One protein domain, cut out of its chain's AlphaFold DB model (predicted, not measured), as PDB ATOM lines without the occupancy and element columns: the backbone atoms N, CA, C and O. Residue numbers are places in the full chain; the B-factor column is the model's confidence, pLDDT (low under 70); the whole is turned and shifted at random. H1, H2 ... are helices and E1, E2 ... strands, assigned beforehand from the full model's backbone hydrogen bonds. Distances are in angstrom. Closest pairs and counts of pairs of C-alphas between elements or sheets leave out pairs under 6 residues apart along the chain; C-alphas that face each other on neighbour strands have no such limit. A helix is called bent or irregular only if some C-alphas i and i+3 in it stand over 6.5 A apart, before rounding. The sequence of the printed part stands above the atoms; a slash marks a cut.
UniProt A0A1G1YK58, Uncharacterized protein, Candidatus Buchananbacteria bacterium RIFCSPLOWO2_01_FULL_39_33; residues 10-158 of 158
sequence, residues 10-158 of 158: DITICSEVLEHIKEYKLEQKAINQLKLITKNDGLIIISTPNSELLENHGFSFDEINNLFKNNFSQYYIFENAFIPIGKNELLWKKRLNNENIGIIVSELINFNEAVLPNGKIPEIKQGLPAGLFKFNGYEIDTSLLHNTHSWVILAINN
ATOM      1  N   ASP A  10     -28.742 -26.920 -57.045       94.88
ATOM      2  CA  ASP A  10     -29.460 -28.188 -56.866       94.88
ATOM      3  C   ASP A  10     -29.641 -28.524 -55.376       94.88
ATOM      4  O   ASP A  10     -30.638 -29.127 -54.984       94.88
ATOM      5  N   ILE A  11     -28.683 -28.099 -54.541       96.81
ATOM      6  CA  ILE A  11     -28.698 -28.286 -53.092       96.81
ATOM      7  C   ILE A  11     -28.259 -26.993 -52.404       96.81
ATOM      8  O   ILE A  11     -27.197 -26.452 -52.720       96.81
ATOM      9  N   THR A  12     -29.026 -26.549 -51.412       97.44
ATOM     10  CA  THR A  12     -28.657 -25.442 -50.521       97.44
ATOM     11  C   THR A  12     -28.595 -25.933 -49.081       97.44
ATOM     12  O   THR A  12     -29.493 -26.637 -48.622       97.44
ATOM     13  N   ILE A  13     -27.550 -25.539 -48.350       97.25
ATOM     14  CA  ILE A  13     -27.315 -25.960 -46.965       97.25
ATOM     15  C   ILE A  13     -27.249 -24.729 -46.055       97.25
ATOM     16  O   ILE A  13     -26.498 -23.792 -46.320       97.25
ATOM     17  N   CYS A  14     -28.024 -24.746 -44.974       97.00
ATOM     18  CA  CYS A  14     -28.078 -23.722 -43.934       97.00
ATOM     19  C   CYS A  14     -27.842 -24.397 -42.577       97.00
ATOM     20  O   CYS A  14     -28.770 -24.943 -41.990       97.00
ATOM     21  N   SER A  15     -26.596 -24.436 -42.106       96.12
ATOM     22  CA  SER A  15     -26.214 -25.226 -40.929       96.12
ATOM     23  C   SER A  15     -25.863 -24.327 -39.748       96.12
ATOM     24  O   SER A  15     -24.955 -23.511 -39.876       96.12
ATOM     25  N   GLU A  16     -26.584 -24.484 -38.635       93.81
ATOM     26  CA  GLU A  16     -26.347 -23.801 -37.348       93.81
ATOM     27  C   GLU A  16     -26.239 -22.273 -37.488       93.81
ATOM     28  O   GLU A  16     -25.266 -21.646 -37.068       93.81
ATOM     29  N   VAL A  17     -27.212 -21.679 -38.191       94.81
ATOM     30  CA  VAL A  17     -27.298 -20.216 -38.349       94.81
ATOM     31  C   VAL A  17     -28.716 -19.650 -38.258       94.81
ATOM     32  O   VAL A  17     -28.886 -18.452 -38.019       94.81
ATOM     33  N   LEU A  18     -29.755 -20.466 -38.469       95.44
ATOM     34  CA  LEU A  18     -31.144 -19.992 -38.536       95.44
ATOM     35  C   LEU A  18     -31.631 -19.451 -37.181       95.44
ATOM     36  O   LEU A  18     -32.419 -18.510 -37.114       95.44
ATOM     37  N   GLU A  19     -31.136 -20.013 -36.087       93.94
ATOM     38  CA  GLU A  19     -31.462 -19.626 -34.717       93.94
ATOM     39  C   GLU A  19     -30.991 -18.216 -34.363       93.94
ATOM     40  O   GLU A  19     -31.641 -17.539 -33.567       93.94
ATOM     41  N   HIS A  20     -29.921 -17.727 -34.995       94.31
ATOM     42  CA  HIS A  20     -29.401 -16.383 -34.748       94.31
ATOM     43  C   HIS A  20     -30.309 -15.277 -35.284       94.31
ATOM     44  O   HIS A  20     -30.206 -14.132 -34.851       94.31
ATOM     45  N   ILE A  21     -31.215 -15.598 -36.211       94.50
ATOM     46  CA  ILE A  21     -32.169 -14.624 -36.749       94.50
ATOM     47  C   ILE A  21     -33.572 -14.743 -36.136       94.50
ATOM     48  O   ILE A  21     -34.462 -13.958 -36.481       94.50
ATOM     49  N   LYS A  22     -33.762 -15.696 -35.211       91.56
ATOM     50  CA  LYS A  22     -35.045 -15.984 -34.556       91.56
ATOM     51  C   LYS A  22     -35.555 -14.806 -33.728       91.56
ATOM     52  O   LYS A  22     -36.722 -14.431 -33.799       91.56
ATOM     53  N   GLU A  23     -34.666 -14.144 -32.987       90.88
ATOM     54  CA  GLU A  23     -35.025 -12.980 -32.160       90.88
ATOM     55  C   GLU A  23     -35.571 -11.796 -32.980       90.88
ATOM     56  O   GLU A  23     -36.357 -10.992 -32.473       90.88
ATOM     57  N   TYR A  24     -35.232 -11.734 -34.272       94.88
ATOM     58  CA  TYR A  24     -35.713 -10.719 -35.210       94.88
ATOM     59  C   TYR A  24     -36.956 -11.154 -35.998       94.88
ATOM     60  O   TYR A  24     -37.460 -10.368 -36.801       94.88
ATOM     61  N   LYS A  25     -37.461 -12.381 -35.791       94.50
ATOM     62  CA  LYS A  25     -38.596 -12.964 -36.532       94.50
ATOM     63  C   LYS A  25     -38.377 -12.988 -38.053       94.50
ATOM     64  O   LYS A  25     -39.278 -12.673 -38.836       94.50
ATOM     65  N   LEU A  26     -37.142 -13.266 -38.479       96.12
ATOM     66  CA  LEU A  26     -36.734 -13.267 -39.890       96.12
ATOM     67  C   LEU A  26     -36.626 -14.670 -40.500       96.12
ATOM     68  O   LEU A  26     -36.225 -14.800 -41.656       96.12
ATOM     69  N   GLU A  27     -37.019 -15.710 -39.774       96.38
ATOM     70  CA  GLU A  27     -36.927 -17.114 -40.182       96.38
ATOM     71  C   GLU A  27     -37.689 -17.343 -41.486       96.38
ATOM     72  O   GLU A  27     -37.134 -17.865 -42.448       96.38
ATOM     73  N   GLN A  28     -38.922 -16.837 -41.576       96.06
ATOM     74  CA  GLN A  28     -39.736 -16.934 -42.790       96.06
ATOM     75  C   GLN A  28     -39.071 -16.250 -43.993       96.06
ATOM     76  O   GLN A  28     -39.121 -16.747 -45.119       96.06
ATOM     77  N   LYS A  29     -38.418 -15.105 -43.766       95.69
ATOM     78  CA  LYS A  29     -37.696 -14.395 -44.823       95.69
ATOM     79  C   LYS A  29     -36.469 -15.187 -45.270       95.69
ATOM     80  O   LYS A  29     -36.215 -15.249 -46.468       95.69
ATOM     81  N   ALA A  30     -35.737 -15.797 -44.341       95.94
ATOM     82  CA  ALA A  30     -34.597 -16.646 -44.666       95.94
ATOM     83  C   ALA A  30     -35.018 -17.885 -45.457       95.94
ATOM     84  O   ALA A  30     -34.423 -18.144 -46.499       95.94
ATOM     85  N   ILE A  31     -36.091 -18.574 -45.050       97.19
ATOM     86  CA  ILE A  31     -36.658 -19.694 -45.817       97.19
ATOM     87  C   ILE A  31     -36.991 -19.255 -47.244       97.19
ATOM     88  O   ILE A  31     -36.560 -19.904 -48.193       97.19
ATOM     89  N   ASN A  32     -37.655 -18.110 -47.423       95.94
ATOM     90  CA  ASN A  32     -37.968 -17.595 -48.760       95.94
ATOM     91  C   ASN A  32     -36.710 -17.328 -49.604       95.94
ATOM     92  O   ASN A  32     -36.732 -17.553 -50.808       95.94
ATOM     93  N   GLN A  33     -35.620 -16.847 -48.999       95.44
ATOM     94  CA  GLN A  33     -34.357 -16.649 -49.720       95.44
ATOM     95  C   GLN A  33     -33.687 -17.975 -50.088       95.44
ATOM     96  O   GLN A  33     -33.177 -18.095 -51.196       95.44
ATOM     97  N   LEU A  34     -33.726 -18.979 -49.207       96.56
ATOM     98  CA  LEU A  34     -33.224 -20.320 -49.519       96.56
ATOM     99  C   LEU A  34     -34.023 -20.949 -50.667       96.56
ATOM    100  O   LEU A  34     -33.423 -21.489 -51.594       96.56
ATOM    101  N   LYS A  35     -35.355 -20.818 -50.657       96.56
ATOM    102  CA  LYS A  35     -36.225 -21.265 -51.757       96.56
ATOM    103  C   LYS A  35     -35.919 -20.554 -53.077       96.56
ATOM    104  O   LYS A  35     -35.932 -21.197 -54.114       96.56
ATOM    105  N   LEU A  36     -35.623 -19.253 -53.036       95.44
ATOM    106  CA  LEU A  36     -35.332 -18.451 -54.230       95.44
ATOM    107  C   LEU A  36     -34.049 -18.899 -54.952       95.44
ATOM    108  O   LEU A  36     -34.010 -18.939 -56.178       95.44
ATOM    109  N   ILE A  37     -32.992 -19.211 -54.200       95.44
ATOM    110  CA  ILE A  37     -31.689 -19.581 -54.781       95.44
ATOM    111  C   ILE A  37     -31.588 -21.074 -55.123       95.44
ATOM    112  O   ILE A  37     -30.761 -21.463 -55.951       95.44
ATOM    113  N   THR A  38     -32.405 -21.907 -54.479       96.69
ATOM    114  CA  THR A  38     -32.461 -23.352 -54.732       96.69
ATOM    115  C   THR A  38     -33.332 -23.613 -55.946       96.69
ATOM    116  O   THR A  38     -34.349 -22.950 -56.130       96.69
ATOM    117  N   LYS A  39     -32.965 -24.597 -56.760       95.50
ATOM    118  CA  LYS A  39     -33.770 -24.962 -57.917       95.50
ATOM    119  C   LYS A  39     -35.135 -25.502 -57.532       95.50
ATOM    120  O   LYS A  39     -35.286 -26.043 -56.435       95.50
ATOM    121  N   ASN A  40     -36.111 -25.407 -58.429       94.25
ATOM    122  CA  ASN A  40     -37.330 -26.214 -58.302       94.25
ATOM    123  C   ASN A  40     -36.956 -27.704 -58.237       94.25
ATOM    124  O   ASN A  40     -36.051 -28.146 -58.942       94.25
ATOM    125  N   ASP A  41     -37.611 -28.452 -57.350       95.06
ATOM    126  CA  ASP A  41     -37.289 -29.842 -56.993       95.06
ATOM    127  C   ASP A  41     -35.886 -30.053 -56.373       95.06
ATOM    128  O   ASP A  41     -35.490 -31.182 -56.060       95.06
ATOM    129  N   GLY A  42     -35.141 -28.967 -56.139       96.56
ATOM    130  CA  GLY A  42     -33.860 -28.968 -55.439       96.56
ATOM    131  C   GLY A  42     -34.009 -29.235 -53.940       96.56
ATOM    132  O   GLY A  42     -35.080 -29.058 -53.351       96.56
ATOM    133  N   LEU A  43     -32.920 -29.666 -53.306       98.06
ATOM    134  CA  LEU A  43     -32.893 -30.025 -51.890       98.06
ATOM    135  C   LEU A  43     -32.425 -28.850 -51.024       98.06
ATOM    136  O   LEU A  43     -31.355 -28.283 -51.229       98.06
ATOM    137  N   ILE A  44     -33.193 -28.533 -49.988       98.31
ATOM    138  CA  ILE A  44     -32.796 -27.608 -48.929       98.31
ATOM    139  C   ILE A  44     -32.513 -28.416 -47.669       98.31
ATOM    140  O   ILE A  44     -33.370 -29.160 -47.190       98.31
ATOM    141  N   ILE A  45     -31.309 -28.251 -47.130       98.00
ATOM    142  CA  ILE A  45     -30.864 -28.874 -45.887       98.00
ATOM    143  C   ILE A  45     -30.688 -27.774 -44.851       98.00
ATOM    144  O   ILE A  45     -29.925 -26.832 -45.069       98.00
ATOM    145  N   ILE A  46     -31.373 -27.887 -43.718       97.94
ATOM    146  CA  ILE A  46     -31.199 -26.968 -42.594       97.94
ATOM    147  C   ILE A  46     -30.784 -27.758 -41.364       97.94
ATOM    148  O   ILE A  46     -31.400 -28.775 -41.064       97.94
ATOM    149  N   SER A  47     -29.781 -27.279 -40.635       96.69
ATOM    150  CA  SER A  47     -29.557 -27.700 -39.254       96.69
ATOM    151  C   SER A  47     -29.665 -26.509 -38.314       96.69
ATOM    152  O   SER A  47     -29.316 -25.385 -38.680       96.69
ATOM    153  N   THR A  48     -30.219 -26.733 -37.129       96.19
ATOM    154  CA  THR A  48     -30.346 -25.692 -36.106       96.19
ATOM    155  C   THR A  48     -30.455 -26.328 -34.722       96.19
ATOM    156  O   THR A  48     -31.009 -27.430 -34.618       96.19
ATOM    157  N   PRO A  49     -30.000 -25.670 -33.646       94.75
ATOM    158  CA  PRO A  49     -29.975 -26.271 -32.321       94.75
ATOM    159  C   PRO A  49     -31.367 -26.702 -31.839       94.75
ATOM    160  O   PRO A  49     -32.379 -26.029 -32.078       94.75
ATOM    161  N   ASN A  50     -31.425 -27.825 -31.120       93.81
ATOM    162  CA  ASN A  50     -32.640 -28.294 -30.470       93.81
ATOM    163  C   ASN A  50     -32.786 -27.642 -29.088       93.81
ATOM    164  O   ASN A  50     -32.077 -27.990 -28.140       93.81
ATOM    165  N   SER A  51     -33.776 -26.759 -28.943       92.56
ATOM    166  CA  SER A  51     -34.057 -26.079 -27.670       92.56
ATOM    167  C   SER A  51     -34.563 -27.006 -26.558       92.56
ATOM    168  O   SER A  51     -34.529 -26.645 -25.382       92.56
ATOM    169  N   GLU A  52     -35.000 -28.225 -26.896       90.38
ATOM    170  CA  GLU A  52     -35.324 -29.265 -25.914       90.38
ATOM    171  C   GLU A  52     -34.061 -29.772 -25.195       90.38
ATOM    172  O   GLU A  52     -34.155 -30.249 -24.063       90.38
ATOM    173  N   LEU A  53     -32.880 -29.635 -25.806       88.81
ATOM    174  CA  LEU A  53     -31.591 -29.951 -25.184       88.81
ATOM    175  C   LEU A  53     -30.818 -28.723 -24.715       88.81
ATOM    176  O   LEU A  53     -30.170 -28.769 -23.671       88.81
ATOM    177  N   LEU A  54     -30.856 -27.652 -25.504       85.31
ATOM    178  CA  LEU A  54     -30.088 -26.435 -25.283       85.31
ATOM    179  C   LEU A  54     -31.049 -25.321 -24.866       85.31
ATOM    180  O   LEU A  54     -31.594 -24.600 -25.701       85.31
ATOM    181  N   GLU A  55     -31.301 -25.205 -23.559       79.88
ATOM    182  CA  GLU A  55     -32.248 -24.214 -23.042       79.88
ATOM    183  C   GLU A  55     -31.897 -22.796 -23.536       79.88
ATOM    184  O   GLU A  55     -30.759 -22.344 -23.427       79.88
ATOM    185  N   ASN A  56     -32.907 -22.079 -24.042       79.31
ATOM    186  CA  ASN A  56     -32.808 -20.722 -24.602       79.31
ATOM    187  C   ASN A  56     -32.001 -20.588 -25.905       79.31
ATOM    188  O   ASN A  56     -31.704 -19.465 -26.312       79.31
ATOM    189  N   HIS A  57     -31.684 -21.689 -26.586       86.56
ATOM    190  CA  HIS A  57     -31.018 -21.656 -27.883       86.56
ATOM    191  C   HIS A  57     -31.722 -22.565 -28.896       86.56
ATOM    192  O   HIS A  57     -32.160 -23.661 -28.561       86.56
ATOM    193  N   GLY A  58     -31.855 -22.108 -30.143       93.19
ATOM    194  CA  GLY A  58     -32.470 -22.898 -31.208       93.19
ATOM    195  C   GLY A  58     -34.002 -22.910 -31.237       93.19
ATOM    196  O   GLY A  58     -34.683 -21.962 -30.825       93.19
ATOM    197  N   PHE A  59     -34.550 -23.999 -31.773       95.50
ATOM    198  CA  PHE A  59     -35.984 -24.181 -32.010       95.50
ATOM    199  C   PHE A  59     -36.528 -25.375 -31.233       95.50
ATOM    200  O   PHE A  59     -35.827 -26.354 -30.976       95.50
ATOM    201  N   SER A  60     -37.786 -25.301 -30.818       94.31
ATOM    202  CA  SER A  60     -38.543 -26.469 -30.362       94.31
ATOM    203  C   SER A  60     -39.043 -27.263 -31.567       94.31
ATOM    204  O   SER A  60     -39.101 -26.735 -32.683       94.31
ATOM    205  N   PHE A  61     -39.443 -28.518 -31.347       95.06
ATOM    206  CA  PHE A  61     -39.997 -29.341 -32.419       95.06
ATOM    207  C   PHE A  61     -41.210 -28.674 -33.085       95.06
ATOM    208  O   PHE A  61     -41.286 -28.601 -34.306       95.06
ATOM    209  N   ASP A  62     -42.135 -28.125 -32.296       94.56
ATOM    210  CA  ASP A  62     -43.341 -27.500 -32.844       94.56
ATOM    211  C   ASP A  62     -43.016 -26.236 -33.655       94.56
ATOM    212  O   ASP A  62     -43.648 -25.985 -34.680       94.56
ATOM    213  N   GLU A  63     -42.024 -25.442 -33.245       95.50
ATOM    214  CA  GLU A  63     -41.604 -24.258 -34.004       95.50
ATOM    215  C   GLU A  63     -41.022 -24.641 -35.369       95.50
ATOM    216  O   GLU A  63     -41.450 -24.095 -36.388       95.50
ATOM    217  N   ILE A  64     -40.081 -25.593 -35.401       96.25
ATOM    218  CA  ILE A  64     -39.437 -26.002 -36.653       96.25
ATOM    219  C   ILE A  64     -40.426 -26.745 -37.559       96.25
ATOM    220  O   ILE A  64     -40.516 -26.451 -38.749       96.25
ATOM    221  N   ASN A  65     -41.261 -27.621 -36.994       96.94
ATOM    222  CA  ASN A  65     -42.292 -28.343 -37.731       96.94
ATOM    223  C   ASN A  65     -43.308 -27.385 -38.365       96.94
ATOM    224  O   ASN A  65     -43.599 -27.493 -39.552       96.94
ATOM    225  N   ASN A  66     -43.795 -26.388 -37.620       96.75
ATOM    226  CA  ASN A  66     -44.715 -25.391 -38.172       96.75
ATOM    227  C   ASN A  66     -44.059 -24.525 -39.254       96.75
ATOM    228  O   ASN A  66     -44.690 -24.263 -40.280       96.75
ATOM    229  N   LEU A  67     -42.804 -24.101 -39.060       96.88
ATOM    230  CA  LEU A  67     -42.077 -23.325 -40.066       96.88
ATOM    231  C   LEU A  67     -41.968 -24.104 -41.381       96.88
ATOM    232  O   LEU A  67     -42.280 -23.558 -42.437       96.88
ATOM    233  N   PHE A  68     -41.589 -25.381 -41.334       97.25
ATOM    234  CA  PHE A  68     -41.429 -26.185 -42.545       97.25
ATOM    235  C   PHE A  68     -42.760 -26.599 -43.169       97.25
ATOM    236  O   PHE A  68     -42.926 -26.462 -44.380       97.25
ATOM    237  N   LYS A  69     -43.745 -26.995 -42.358       97.06
ATOM    238  CA  LYS A  69     -45.097 -27.333 -42.823       97.06
ATOM    239  C   LYS A  69     -45.756 -26.207 -43.618       97.06
ATOM    240  O   LYS A  69     -46.490 -26.477 -44.562       97.06
ATOM    241  N   ASN A  70     -45.502 -24.954 -43.243       96.94
ATOM    242  CA  ASN A  70     -46.066 -23.793 -43.930       96.94
ATOM    243  C   ASN A  70     -45.353 -23.454 -45.250       96.94
ATOM    244  O   ASN A  70     -45.885 -22.671 -46.033       96.94
ATOM    245  N   ASN A  71     -44.160 -24.003 -45.493       97.56
ATOM    246  CA  ASN A  71     -43.280 -23.586 -46.588       97.56
ATOM    247  C   ASN A  71     -42.975 -24.676 -47.617       97.56
ATOM    248  O   ASN A  71     -42.622 -24.348 -48.754       97.56
ATOM    249  N   PHE A  72     -43.107 -25.944 -47.231       97.75
ATOM    250  CA  PHE A  72     -42.703 -27.090 -48.033       97.75
ATOM    251  C   PHE A  72     -43.794 -28.153 -48.046       97.75
ATOM    252  O   PHE A  72     -44.358 -28.504 -47.010       97.75
ATOM    253  N   SER A  73     -44.067 -28.697 -49.230       96.56
ATOM    254  CA  SER A  73     -44.993 -29.824 -49.393       96.56
ATOM    255  C   SER A  73     -44.361 -31.167 -49.015       96.56
ATOM    256  O   SER A  73     -45.075 -32.093 -48.633       96.56
ATOM    257  N   GLN A  74     -43.031 -31.270 -49.099       97.50
ATOM    258  CA  GLN A  74     -42.265 -32.476 -48.797       97.50
ATOM    259  C   GLN A  74     -41.047 -32.116 -47.947       97.50
ATOM    260  O   GLN A  74     -40.152 -31.405 -48.408       97.50
ATOM    261  N   TYR A  75     -41.002 -32.617 -46.715       98.31
ATOM    262  CA  TYR A  75     -39.852 -32.464 -45.828       98.31
ATOM    263  C   TYR A  75     -39.797 -33.581 -44.781       98.31
ATOM    264  O   TYR A  75     -40.808 -34.210 -44.467       98.31
ATOM    265  N   TYR A  76     -38.609 -33.788 -44.221       97.69
ATOM    266  CA  TYR A  76     -38.353 -34.667 -43.089       97.69
ATOM    267  C   TYR A  76     -37.527 -33.934 -42.042       97.69
ATOM    268  O   TYR A  76     -36.554 -33.266 -42.381       97.69
ATOM    269  N   ILE A  77     -37.895 -34.095 -40.773       97.69
ATOM    270  CA  ILE A  77     -37.115 -33.623 -39.626       97.69
ATOM    271  C   ILE A  77     -36.455 -34.842 -39.000       97.69
ATOM    272  O   ILE A  77     -37.152 -35.763 -38.585       97.69
ATOM    273  N   PHE A  78     -35.136 -34.840 -38.914       97.19
ATOM    274  CA  PHE A  78     -34.348 -35.789 -38.149       97.19
ATOM    275  C   PHE A  78     -34.121 -35.226 -36.751       97.19
ATOM    276  O   PHE A  78     -33.672 -34.085 -36.580       97.19
ATOM    277  N   GLU A  79     -34.466 -36.024 -35.745       95.12
ATOM    278  CA  GLU A  79     -34.209 -35.666 -34.360       95.12
ATOM    279  C   GLU A  79     -32.744 -35.903 -33.996       95.12
ATOM    280  O   GLU A  79     -32.079 -36.787 -34.526       95.12
ATOM    281  N   ASN A  80     -32.271 -35.136 -33.022       92.94
ATOM    282  CA  ASN A  80     -30.991 -35.369 -32.376       92.94
ATOM    283  C   ASN A  80     -30.947 -36.731 -31.641       92.94
ATOM    284  O   ASN A  80     -31.984 -37.225 -31.180       92.94
ATOM    285  N   ALA A  81     -29.743 -37.258 -31.413       92.88
ATOM    286  CA  ALA A  81     -29.503 -38.550 -30.773       92.88
ATOM    287  C   ALA A  81     -29.816 -38.591 -29.267       92.88
ATOM    288  O   ALA A  81     -30.250 -39.618 -28.754       92.88
ATOM    289  N   PHE A  82     -29.594 -37.508 -28.520       93.31
ATOM    290  CA  PHE A  82     -29.757 -37.514 -27.059       93.31
ATOM    291  C   PHE A  82     -31.205 -37.346 -26.593       93.31
ATOM    292  O   PHE A  82     -31.943 -36.479 -27.070       93.31
ATOM    293  N   ILE A  83     -31.603 -38.130 -25.592       92.25
ATOM    294  CA  ILE A  83     -32.856 -37.916 -24.868       92.25
ATOM    295  C   ILE A  83     -32.730 -36.612 -24.054       92.25
ATOM    296  O   ILE A  83     -31.747 -36.446 -23.322       92.25
ATOM    297  N   PRO A  84     -33.691 -35.673 -24.163       90.44
ATOM    298  CA  PRO A  84     -33.711 -34.474 -23.330       90.44
ATOM    299  C   PRO A  84     -33.740 -34.794 -21.834       90.44
ATOM    300  O   PRO A  84     -34.265 -35.822 -21.429       90.44
ATOM    301  N   ILE A  85     -33.220 -33.894 -20.998       87.00
ATOM    302  CA  ILE A  85     -33.110 -34.119 -19.548       87.00
ATOM    303  C   ILE A  85     -34.209 -33.349 -18.798       87.00
ATOM    304  O   ILE A  85     -34.567 -32.222 -19.148       87.00
ATOM    305  N   GLY A  86     -34.730 -33.933 -17.716       87.56
ATOM    306  CA  GLY A  86     -35.619 -33.245 -16.777       87.56
ATOM    307  C   GLY A  86     -37.008 -32.979 -17.360       87.56
ATOM    308  O   GLY A  86     -37.648 -33.878 -17.896       87.56
ATOM    309  N   LYS A  87     -37.510 -31.740 -17.256       89.12
ATOM    310  CA  LYS A  87     -38.860 -31.390 -17.749       89.12
ATOM    311  C   LYS A  87     -39.019 -31.640 -19.258       89.12
ATOM    312  O   LYS A  87     -40.103 -32.012 -19.699       89.12
ATOM    313  N   ASN A  88     -37.944 -31.471 -20.031       90.00
ATOM    314  CA  ASN A  88     -37.971 -31.633 -21.484       90.00
ATOM    315  C   ASN A  88     -38.068 -33.111 -21.885       90.00
ATOM    316  O   ASN A  88     -38.650 -33.418 -22.918       90.00
ATOM    317  N   GLU A  89     -37.601 -34.034 -21.036       92.75
ATOM    318  CA  GLU A  89     -37.789 -35.475 -21.231       92.75
ATOM    319  C   GLU A  89     -39.279 -35.845 -21.249       92.75
ATOM    320  O   GLU A  89     -39.742 -36.606 -22.097       92.75
ATOM    321  N   LEU A  90     -40.054 -35.269 -20.324       92.56
ATOM    322  CA  LEU A  90     -41.496 -35.499 -20.227       92.56
ATOM    323  C   LEU A  90     -42.237 -34.929 -21.441       92.56
ATOM    324  O   LEU A  90     -43.177 -35.552 -21.935       92.56
ATOM    325  N   LEU A  91     -41.806 -33.764 -21.934       91.44
ATOM    326  CA  LEU A  91     -42.346 -33.163 -23.155       91.44
ATOM    327  C   LEU A  91     -42.042 -34.033 -24.378       91.44
ATOM    328  O   LEU A  91     -42.957 -34.334 -25.143       91.44
ATOM    329  N   TRP A  92     -40.802 -34.506 -24.507       93.38
ATOM    330  CA  TRP A  92     -40.395 -35.420 -25.570       93.38
ATOM    331  C   TRP A  92     -41.188 -36.735 -25.529       93.38
ATOM    332  O   TRP A  92     -41.769 -37.134 -26.534       93.38
ATOM    333  N   LYS A  93     -41.336 -37.365 -24.355       93.81
ATOM    334  CA  LYS A  93     -42.163 -38.577 -24.183       93.81
ATOM    335  C   LYS A  93     -43.630 -38.342 -24.546       93.81
ATOM    336  O   LYS A  93     -44.269 -39.203 -25.143       93.81
ATOM    337  N   LYS A  94     -44.178 -37.171 -24.213       94.25
ATOM    338  CA  LYS A  94     -45.538 -36.796 -24.616       94.25
ATOM    339  C   LYS A  94     -45.652 -36.639 -26.135       94.25
ATOM    340  O   LYS A  94     -46.637 -37.105 -26.698       94.25
ATOM    341  N   ARG A  95     -44.664 -36.015 -26.793       94.00
ATOM    342  CA  ARG A  95     -44.593 -35.927 -28.261       94.00
ATOM    343  C   ARG A  95     -44.543 -37.317 -28.895       94.00
ATOM    344  O   ARG A  95     -45.340 -37.591 -29.786       94.00
ATOM    345  N   LEU A  96     -43.689 -38.194 -28.365       92.81
ATOM    346  CA  LEU A  96     -43.546 -39.587 -28.787       92.81
ATOM    347  C   LEU A  96     -44.875 -40.348 -28.737       92.81
ATOM    348  O   LEU A  96     -45.275 -40.943 -29.731       92.81
ATOM    349  N   ASN A  97     -45.601 -40.259 -27.622       93.75
ATOM    350  CA  ASN A  97     -46.899 -40.924 -27.459       93.75
ATOM    351  C   ASN A  97     -48.002 -40.377 -28.380       93.75
ATOM    352  O   ASN A  97     -49.002 -41.051 -28.598       93.75
ATOM    353  N   ASN A  98     -47.832 -39.157 -28.891       94.00
ATOM    354  CA  ASN A  98     -48.776 -38.501 -29.790       94.00
ATOM    355  C   ASN A  98     -48.351 -38.592 -31.263       94.00
ATOM    356  O   ASN A  98     -48.922 -37.883 -32.087       94.00
ATOM    357  N   GLU A  99     -47.316 -39.379 -31.581       90.75
ATOM    358  CA  GLU A  99     -46.742 -39.489 -32.931       90.75
ATOM    359  C   GLU A  99     -46.265 -38.136 -33.506       90.75
ATOM    360  O   GLU A  99     -46.110 -37.969 -34.712       90.75
ATOM    361  N   ASN A 100     -45.988 -37.157 -32.638       91.50
ATOM    362  CA  ASN A 100     -45.496 -35.827 -33.006       91.50
ATOM    363  C   ASN A 100     -43.963 -35.791 -32.931       91.50
ATOM    364  O   ASN A 100     -43.384 -35.062 -32.119       91.50
ATOM    365  N   ILE A 101     -43.312 -36.646 -33.716       93.06
ATOM    366  CA  ILE A 101     -41.859 -36.864 -33.690       93.06
ATOM    367  C   ILE A 101     -41.242 -36.743 -35.079       93.06
ATOM    368  O   ILE A 101     -41.895 -36.989 -36.091       93.06
ATOM    369  N   GLY A 102     -39.960 -36.386 -35.108       94.31
ATOM    370  CA  GLY A 102     -39.137 -36.535 -36.302       94.31
ATOM    371  C   GLY A 102     -38.690 -37.983 -36.516       94.31
ATOM    372  O   GLY A 102     -38.994 -38.886 -35.734       94.31
ATOM    373  N   ILE A 103     -37.904 -38.202 -37.565       95.50
ATOM    374  CA  ILE A 103     -37.169 -39.445 -37.773       95.50
ATOM    375  C   ILE A 103     -36.052 -39.519 -36.734       95.50
ATOM    376  O   ILE A 103     -35.184 -38.651 -36.671       95.50
ATOM    377  N   ILE A 104     -36.059 -40.580 -35.935       95.00
ATOM    378  CA  ILE A 104     -34.966 -40.907 -35.023       95.00
ATOM    379  C   ILE A 104     -34.109 -41.966 -35.711       95.00
ATOM    380  O   ILE A 104     -34.618 -43.031 -36.072       95.00
ATOM    381  N   VAL A 105     -32.822 -41.682 -35.873       94.50
ATOM    382  CA  VAL A 105     -31.822 -42.651 -36.333       94.50
ATOM    383  C   VAL A 105     -31.017 -43.100 -35.118       94.50
ATOM    384  O   VAL A 105     -30.613 -42.281 -34.296       94.50
ATOM    385  N   SER A 106     -30.813 -44.406 -34.970       91.12
ATOM    386  CA  SER A 106     -29.916 -44.943 -33.950       91.12
ATOM    387  C   SER A 106     -28.469 -44.658 -34.357       91.12
ATOM    388  O   SER A 106     -27.924 -45.320 -35.242       91.12
ATOM    389  N   GLU A 107     -27.857 -43.670 -33.707       83.62
ATOM    390  CA  GLU A 107     -26.492 -43.214 -33.986       83.62
ATOM    391  C   GLU A 107     -25.455 -43.868 -33.056       83.62
ATOM    392  O   GLU A 107     -25.703 -44.111 -31.871       83.62
ATOM    393  N   LEU A 108     -24.249 -44.099 -33.582       84.88
ATOM    394  CA  LEU A 108     -23.070 -44.407 -32.772       84.88
ATOM    395  C   LEU A 108     -22.384 -43.091 -32.390       84.88
ATOM    396  O   LEU A 108     -21.805 -42.419 -33.242       84.88
ATOM    397  N   ILE A 109     -22.451 -42.724 -31.109       86.88
ATOM    398  CA  ILE A 109     -21.926 -41.443 -30.619       86.88
ATOM    399  C   ILE A 109     -20.537 -41.613 -30.000       86.88
ATOM    400  O   ILE A 109     -20.358 -42.348 -29.028       86.88
ATOM    401  N   ASN A 110     -19.561 -40.859 -30.512       87.75
ATOM    402  CA  ASN A 110     -18.292 -40.639 -29.826       87.75
ATOM    403  C   ASN A 110     -18.458 -39.521 -28.786       87.75
ATOM    404  O   ASN A 110     -18.412 -38.335 -29.108       87.75
ATOM    405  N   PHE A 111     -18.637 -39.889 -27.516       87.25
ATOM    406  CA  PHE A 111     -18.861 -38.916 -26.440       87.25
ATOM    407  C   PHE A 111     -17.701 -37.935 -26.217       87.25
ATOM    408  O   PHE A 111     -17.928 -36.874 -25.642       87.25
ATOM    409  N   ASN A 112     -16.487 -38.246 -26.680       86.81
ATOM    410  CA  ASN A 112     -15.348 -37.328 -26.575       86.81
ATOM    411  C   ASN A 112     -15.454 -36.135 -27.538       86.81
ATOM    412  O   ASN A 112     -14.784 -35.127 -27.337       86.81
ATOM    413  N   GLU A 113     -16.280 -36.256 -28.575       84.50
ATOM    414  CA  GLU A 113     -16.499 -35.236 -29.608       84.50
ATOM    415  C   GLU A 113     -17.883 -34.580 -29.474       84.50
ATOM    416  O   GLU A 113     -18.220 -33.662 -30.219       84.50
ATOM    417  N   ALA A 114     -18.693 -35.033 -28.514       85.69
ATOM    418  CA  ALA A 114     -20.053 -34.564 -28.312       85.69
ATOM    419  C   ALA A 114     -20.126 -33.397 -27.318       85.69
ATOM    420  O   ALA A 114     -19.504 -33.409 -26.255       85.69
ATOM    421  N   VAL A 115     -20.993 -32.428 -27.616       82.81
ATOM    422  CA  VAL A 115     -21.401 -31.412 -26.640       82.81
ATOM    423  C   VAL A 115     -22.340 -32.069 -25.629       82.81
ATOM    424  O   VAL A 115     -23.472 -32.424 -25.954       82.81
ATOM    425  N   LEU A 116     -21.862 -32.256 -24.398       82.75
ATOM    426  CA  LEU A 116     -22.629 -32.922 -23.347       82.75
ATOM    427  C   LEU A 116     -23.576 -31.939 -22.639       82.75
ATOM    428  O   LEU A 116     -23.101 -30.984 -22.010       82.75
ATOM    429  N   PRO A 117     -24.901 -32.172 -22.658       75.19
ATOM    430  CA  PRO A 117     -25.850 -31.317 -21.957       75.19
ATOM    431  C   PRO A 117     -25.581 -31.363 -20.445       75.19
ATOM    432  O   PRO A 117     -25.603 -32.421 -19.814       75.19
ATOM    433  N   ASN A 118     -25.302 -30.198 -19.853       73.81
ATOM    434  CA  ASN A 118     -24.932 -30.041 -18.439       73.81
ATOM    435  C   ASN A 118     -23.716 -30.884 -17.994       73.81
ATOM    436  O   ASN A 118     -23.607 -31.228 -16.815       73.81
ATOM    437  N   GLY A 119     -22.821 -31.248 -18.921       75.44
ATOM    438  CA  GLY A 119     -21.610 -32.024 -18.626       75.44
ATOM    439  C   GLY A 119     -21.861 -33.472 -18.190       75.44
ATOM    440  O   GLY A 119     -20.961 -34.106 -17.643       75.44
ATOM    441  N   LYS A 120     -23.073 -34.002 -18.395       79.69
ATOM    442  CA  LYS A 120     -23.433 -35.389 -18.066       79.69
ATOM    443  C   LYS A 120     -23.538 -36.227 -19.331       79.69
ATOM    444  O   LYS A 120     -23.906 -35.708 -20.378       79.69
ATOM    445  N   ILE A 121     -23.261 -37.526 -19.210       84.00
ATOM    446  CA  ILE A 121     -23.519 -38.498 -20.279       84.00
ATOM    447  C   ILE A 121     -25.042 -38.677 -20.387       84.00
ATOM    448  O   ILE A 121     -25.650 -39.131 -19.412       84.00
ATOM    449  N   PRO A 122     -25.671 -38.292 -21.510       86.38
ATOM    450  CA  PRO A 122     -27.104 -38.452 -21.705       86.38
ATOM    451  C   PRO A 122     -27.449 -39.867 -22.181       86.38
ATOM    452  O   PRO A 122     -26.610 -40.589 -22.724       86.38
ATOM    453  N   GLU A 123     -28.715 -40.244 -22.023       91.06
ATOM    454  CA  GLU A 123     -29.264 -41.419 -22.699       91.06
ATOM    455  C   GLU A 123     -29.426 -41.145 -24.204       91.06
ATOM    456  O   GLU A 123     -29.675 -40.011 -24.623       91.06
ATOM    457  N   ILE A 124     -29.295 -42.191 -25.021       92.50
ATOM    458  CA  ILE A 124     -29.388 -42.111 -26.485       92.50
ATOM    459  C   ILE A 124     -30.740 -42.676 -26.931       92.50
ATOM    460  O   ILE A 124     -31.128 -43.776 -26.528       92.50
ATOM    461  N   LYS A 125     -31.445 -41.937 -27.791       92.81
ATOM    462  CA  LYS A 125     -32.684 -42.377 -28.431       92.81
ATOM    463  C   LYS A 125     -32.420 -43.611 -29.295       92.81
ATOM    464  O   LYS A 125     -31.402 -43.711 -29.971       92.81
ATOM    465  N   GLN A 126     -33.371 -44.536 -29.298       91.94
ATOM    466  CA  GLN A 126     -33.366 -45.683 -30.203       91.94
ATOM    467  C   GLN A 126     -34.446 -45.480 -31.260       91.94
ATOM    468  O   GLN A 126     -35.589 -45.174 -30.922       91.94
ATOM    469  N   GLY A 127     -34.074 -45.630 -32.527       92.06
ATOM    470  CA  GLY A 127     -34.958 -45.426 -33.663       92.06
ATOM    471  C   GLY A 127     -34.645 -46.393 -34.797       92.06
ATOM    472  O   GLY A 127     -34.411 -47.581 -34.576       92.06
ATOM    473  N   LEU A 128     -34.674 -45.887 -36.026       93.94
ATOM    474  CA  LEU A 128     -34.338 -46.666 -37.211       93.94
ATOM    475  C   LEU A 128     -32.827 -46.939 -37.266       93.94
ATOM    476  O   LEU A 128     -32.041 -46.066 -36.889       93.94
ATOM    477  N   PRO A 129     -32.389 -48.113 -37.753       93.69
ATOM    478  CA  PRO A 129     -30.972 -48.345 -38.000       93.69
ATOM    479  C   PRO A 129     -30.449 -47.351 -39.042       93.69
ATOM    480  O   PRO A 129     -31.132 -47.058 -40.025       93.69
ATOM    481  N   ALA A 130     -29.229 -46.862 -38.836       93.62
ATOM    482  CA  ALA A 130     -28.564 -46.005 -39.803       93.62
ATOM    483  C   ALA A 130     -28.308 -46.735 -41.136       93.62
ATOM    484  O   ALA A 130     -28.075 -47.946 -41.175       93.62
ATOM    485  N   GLY A 131     -28.335 -45.980 -42.232       93.88
ATOM    486  CA  GLY A 131     -28.096 -46.468 -43.588       93.88
ATOM    487  C   GLY A 131     -28.596 -45.500 -44.661       93.88
ATOM    488  O   GLY A 131     -28.796 -44.310 -44.409       93.88
ATOM    489  N   LEU A 132     -28.829 -46.014 -45.869       96.50
ATOM    490  CA  LEU A 132     -29.306 -45.206 -46.992       96.50
ATOM    491  C   LEU A 132     -30.791 -44.855 -46.847       96.50
ATOM    492  O   LEU A 132     -31.663 -45.723 -46.894       96.50
ATOM    493  N   PHE A 133     -31.067 -43.561 -46.741       95.12
ATOM    494  CA  PHE A 133     -32.396 -42.970 -46.771       95.12
ATOM    495  C   PHE A 133     -32.652 -42.341 -48.144       95.12
ATOM    496  O   PHE A 133     -31.855 -41.535 -48.624       95.12
ATOM    497  N   LYS A 134     -33.758 -42.712 -48.798       95.44
ATOM    498  CA  LYS A 134     -34.120 -42.195 -50.125       95.44
ATOM    499  C   LYS A 134     -35.171 -41.106 -50.008       95.44
ATOM    500  O   LYS A 134     -36.225 -41.339 -49.422       95.44
ATOM    501  N   PHE A 135     -34.919 -39.959 -50.626       95.25
ATOM    502  CA  PHE A 135     -35.843 -38.829 -50.603       95.25
ATOM    503  C   PHE A 135     -35.795 -38.054 -51.916       95.25
ATOM    504  O   PHE A 135     -34.755 -37.517 -52.262       95.25
ATOM    505  N   ASN A 136     -36.905 -38.016 -52.659       92.38
ATOM    506  CA  ASN A 136     -37.044 -37.297 -53.937       92.38
ATOM    507  C   ASN A 136     -35.866 -37.477 -54.923       92.38
ATOM    508  O   ASN A 136     -35.352 -36.516 -55.484       92.38
ATOM    509  N   GLY A 137     -35.394 -38.715 -55.096       92.25
ATOM    510  CA  GLY A 137     -34.257 -39.029 -55.972       92.25
ATOM    511  C   GLY A 137     -32.871 -38.836 -55.344       92.25
ATOM    512  O   GLY A 137     -31.892 -39.303 -55.919       92.25
ATOM    513  N   TYR A 138     -32.777 -38.240 -54.152       94.44
ATOM    514  CA  TYR A 138     -31.549 -38.169 -53.363       94.44
ATOM    515  C   TYR A 138     -31.362 -39.436 -52.524       94.44
ATOM    516  O   TYR A 138     -32.320 -39.985 -51.968       94.44
ATOM    517  N   GLU A 139     -30.111 -39.875 -52.401       95.62
ATOM    518  CA  GLU A 139     -29.686 -40.906 -51.455       95.62
ATOM    519  C   GLU A 139     -28.861 -40.235 -50.353       95.62
ATOM    520  O   GLU A 139     -27.804 -39.663 -50.615       95.62
ATOM    521  N   ILE A 140     -29.376 -40.264 -49.125       94.56
ATOM    522  CA  ILE A 140     -28.737 -39.688 -47.941       94.56
ATOM    523  C   ILE A 140     -28.220 -40.825 -47.066       94.56
ATOM    524  O   ILE A 140     -28.994 -41.678 -46.627       94.56
ATOM    525  N   ASP A 141     -26.921 -40.833 -46.787       95.06
ATOM    526  CA  ASP A 141     -26.334 -41.782 -45.845       95.06
ATOM    527  C   ASP A 141     -26.511 -41.286 -44.404       95.06
ATOM    528  O   ASP A 141     -25.766 -40.439 -43.910       95.06
ATOM    529  N   THR A 142     -27.519 -41.822 -43.719       94.00
ATOM    530  CA  THR A 142     -27.814 -41.477 -42.319       94.00
ATOM    531  C   THR A 142     -26.801 -42.045 -41.329       94.00
ATOM    532  O   THR A 142     -26.840 -41.668 -40.165       94.00
ATOM    533  N   SER A 143     -25.856 -42.894 -41.756       91.38
ATOM    534  CA  SER A 143     -24.738 -43.297 -40.888       91.38
ATOM    535  C   SER A 143     -23.746 -42.165 -40.620       91.38
ATOM    536  O   SER A 143     -23.009 -42.226 -39.640       91.38
ATOM    537  N   LEU A 144     -23.779 -41.119 -41.453       89.25
ATOM    538  CA  LEU A 144     -23.000 -39.892 -41.292       89.25
ATOM    539  C   LEU A 144     -23.743 -38.819 -40.483       89.25
ATOM    540  O   LEU A 144     -23.191 -37.749 -40.218       89.25
ATOM    541  N   LEU A 145     -25.001 -39.076 -40.110       87.06
ATOM    542  CA  LEU A 145     -25.744 -38.216 -39.204       87.06
ATOM    543  C   LEU A 145     -25.162 -38.438 -37.802       87.06
ATOM    544  O   LEU A 145     -25.470 -39.426 -37.151       87.06
ATOM    545  N   HIS A 146     -24.257 -37.550 -37.389       83.94
ATOM    546  CA  HIS A 146     -23.680 -37.508 -36.041       83.94
ATOM    547  C   HIS A 146     -24.270 -36.321 -35.276       83.94
ATOM    548  O   HIS A 146     -23.576 -35.384 -34.872       83.94
ATOM    549  N   ASN A 147     -25.592 -36.312 -35.157       86.31
ATOM    550  CA  ASN A 147     -26.359 -35.177 -34.688       86.31
ATOM    551  C   ASN A 147     -26.739 -35.353 -33.216       86.31
ATOM    552  O   ASN A 147     -27.802 -35.857 -32.859       86.31
ATOM    553  N   THR A 148     -25.884 -34.874 -32.320       89.50
ATOM    554  CA  THR A 148     -26.121 -35.039 -30.879       89.50
ATOM    555  C   THR A 148     -27.190 -34.094 -30.324       89.50
ATOM    556  O   THR A 148     -27.917 -34.480 -29.400       89.50
ATOM    557  N   HIS A 149     -27.329 -32.886 -30.887       89.56
ATOM    558  CA  HIS A 149     -28.103 -31.802 -30.267       89.56
ATOM    559  C   HIS A 149     -28.889 -30.869 -31.198       89.56
ATOM    560  O   HIS A 149     -29.560 -29.972 -30.691       89.56
ATOM    561  N   SER A 150     -28.863 -31.066 -32.511       93.75
ATOM    562  CA  SER A 150     -29.570 -30.207 -33.467       93.75
ATOM    563  C   SER A 150     -30.806 -30.891 -34.042       93.75
ATOM    564  O   SER A 150     -31.005 -32.097 -33.938       93.75
ATOM    565  N   TRP A 151     -31.676 -30.121 -34.672       96.06
ATOM    566  CA  TRP A 151     -32.582 -30.640 -35.686       96.06
ATOM    567  C   TRP A 151     -31.843 -30.658 -37.017       96.06
ATOM    568  O   TRP A 151     -31.149 -29.694 -37.327       96.06
ATOM    569  N   VAL A 152     -32.023 -31.706 -37.818       97.44
ATOM    570  CA  VAL A 152     -31.592 -31.711 -39.223       97.44
ATOM    571  C   VAL A 152     -32.823 -31.894 -40.089       97.44
ATOM    572  O   VAL A 152     -33.568 -32.848 -39.916       97.44
ATOM    573  N   ILE A 153     -33.071 -30.968 -41.002       98.00
ATOM    574  CA  ILE A 153     -34.274 -30.933 -41.820       98.00
ATOM    575  C   ILE A 153     -33.875 -31.026 -43.283       98.00
ATOM    576  O   ILE A 153     -33.013 -30.282 -43.745       98.00
ATOM    577  N   LEU A 154     -34.530 -31.929 -44.004       98.19
ATOM    578  CA  LEU A 154     -34.444 -32.061 -45.453       98.19
ATOM    579  C   LEU A 154     -35.776 -31.616 -46.046       98.19
ATOM    580  O   LEU A 154     -36.810 -32.122 -45.622       98.19
ATOM    581  N   ALA A 155     -35.774 -30.713 -47.020       98.38
ATOM    582  CA  ALA A 155     -36.988 -30.235 -47.674       98.38
ATOM    583  C   ALA A 155     -36.793 -30.092 -49.184       98.38
ATOM    584  O   ALA A 155     -35.731 -29.667 -49.632       98.38
ATOM    585  N   ILE A 156     -37.818 -30.426 -49.965       98.06
ATOM    586  CA  ILE A 156     -37.803 -30.224 -51.419       98.06
ATOM    587  C   ILE A 156     -38.391 -28.865 -51.742       98.06
ATOM    588  O   ILE A 156     -39.489 -28.531 -51.295       98.06
ATOM    589  N   ASN A 157     -37.652 -28.090 -52.527       97.06
ATOM    590  CA  ASN A 157     -38.099 -26.793 -52.990       97.06
ATOM    591  C   ASN A 157     -39.199 -26.944 -54.048       97.06
ATOM    592  O   ASN A 157     -39.044 -27.688 -55.015       97.06
ATOM    593  N   ASN A 158     -40.307 -26.236 -53.848       89.50
ATOM    594  CA  ASN A 158     -41.532 -26.336 -54.638       89.50
ATOM    595  C   ASN A 158     -42.233 -24.987 -54.783       89.50
ATOM    596  O   ASN A 158     -42.048 -24.123 -53.884       89.50
TER     597      ASN A 158
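Overview. This is residues 10 to 158 of the 158 residues of an uncharacterized protein of Candidatus Buchananbacteria bacterium RIFCSPLOWO2_01_FULL_39_33 (UniProt A0A1G1YK58). A mixed four-stranded sheet has H2 and H3 side by side over one face, while the small hairpin of E4 and E5 lies over the opposite face, apart from the sheet. H1 stands near the ends of E1 and E2, H4 lies off beyond the sheet, and a long unnamed stretch, residues 98 to 131, leads from H4 to the hairpin. The printed part has 149 residues, with four named helices and six named strands in the order E1 H1 H2 E2 H3 E3 H4 E4 E5 E6; the sheet runs E1 E2 E6 E3, and about half of the residues are in named elements, of mixed class. It is compact, with a radius of gyration of the C-alphas of 15.1 A and spans of 42 by 36 by 32 A.

Arrangement. E1, residues 10 to 15, is an edge strand parallel to E2, residues 38 to 49, with N 12 and O 43 2.9 A apart, within hydrogen-bond range. Between them come H1, residues 18 to 24, and H2, residues 27 to 37, in a strand-helix-strand unit, two parallel neighbour strands joined through helices, with a right-handed crossover. H1 only grazes the sheet with residues 18 to 20; it only just touches H2, with 3 pairs of C-alphas within 8 A, the closest those of Ile 21 and Glu 27, 6.4 A. H2 is over E1 and E2 at a height over the sheet of 10.3 A. H3, residues 61 to 69, is on the same face, making two layers, helices on one face of a sheet; its height over the sheet is 9.1 A. A split unit, its strands not neighbours, joins E2 through H3 to E3, residues 75 to 78, also with a right-handed crossover. E6, residues 150 to 156, is between them, antiparallel to both: N 46 and O 153 are 2.9 A apart, N 78 and O 152 2.7 A. H4, residues 87 to 97, is not on the sheet. E4, residues 132 to 135, and E5, residues 138 to 141, form an antiparallel hairpin, with N 133 and O 140 2.8 A apart. H2, H3 and H4 have every O i to N i+4 pair within hydrogen-bond range; H1 has 0 of 3, but 3 of 4 O i to N i+3 pairs.

Along the chain. E1 begins with C-alpha 10 at (-29.460, -28.188, -56.866) and spans 16.5 A. H1 is irregular, C-alphas 20 and 23 being 7.1 A apart. H2 spans 15.7 A, H4 15.8 A and E2 22.7 A; E2 bends by 121 degrees at residue 41. E6 spans 19.7 A, to C-alpha 156 at (-37.803, -30.224, -51.419).

Size, cuts and confidence. The two C-alphas farthest apart are those of Asn 40 and Lys 120, 43.5 A. The printed part has no cut. The links E2 to H3 and H4 to E4 are long; in the latter, residues 105 to 106 pair, parallel, with residues 128 to 129. Mean pLDDT of the printed part is 92.8, and no printed residue is under 70.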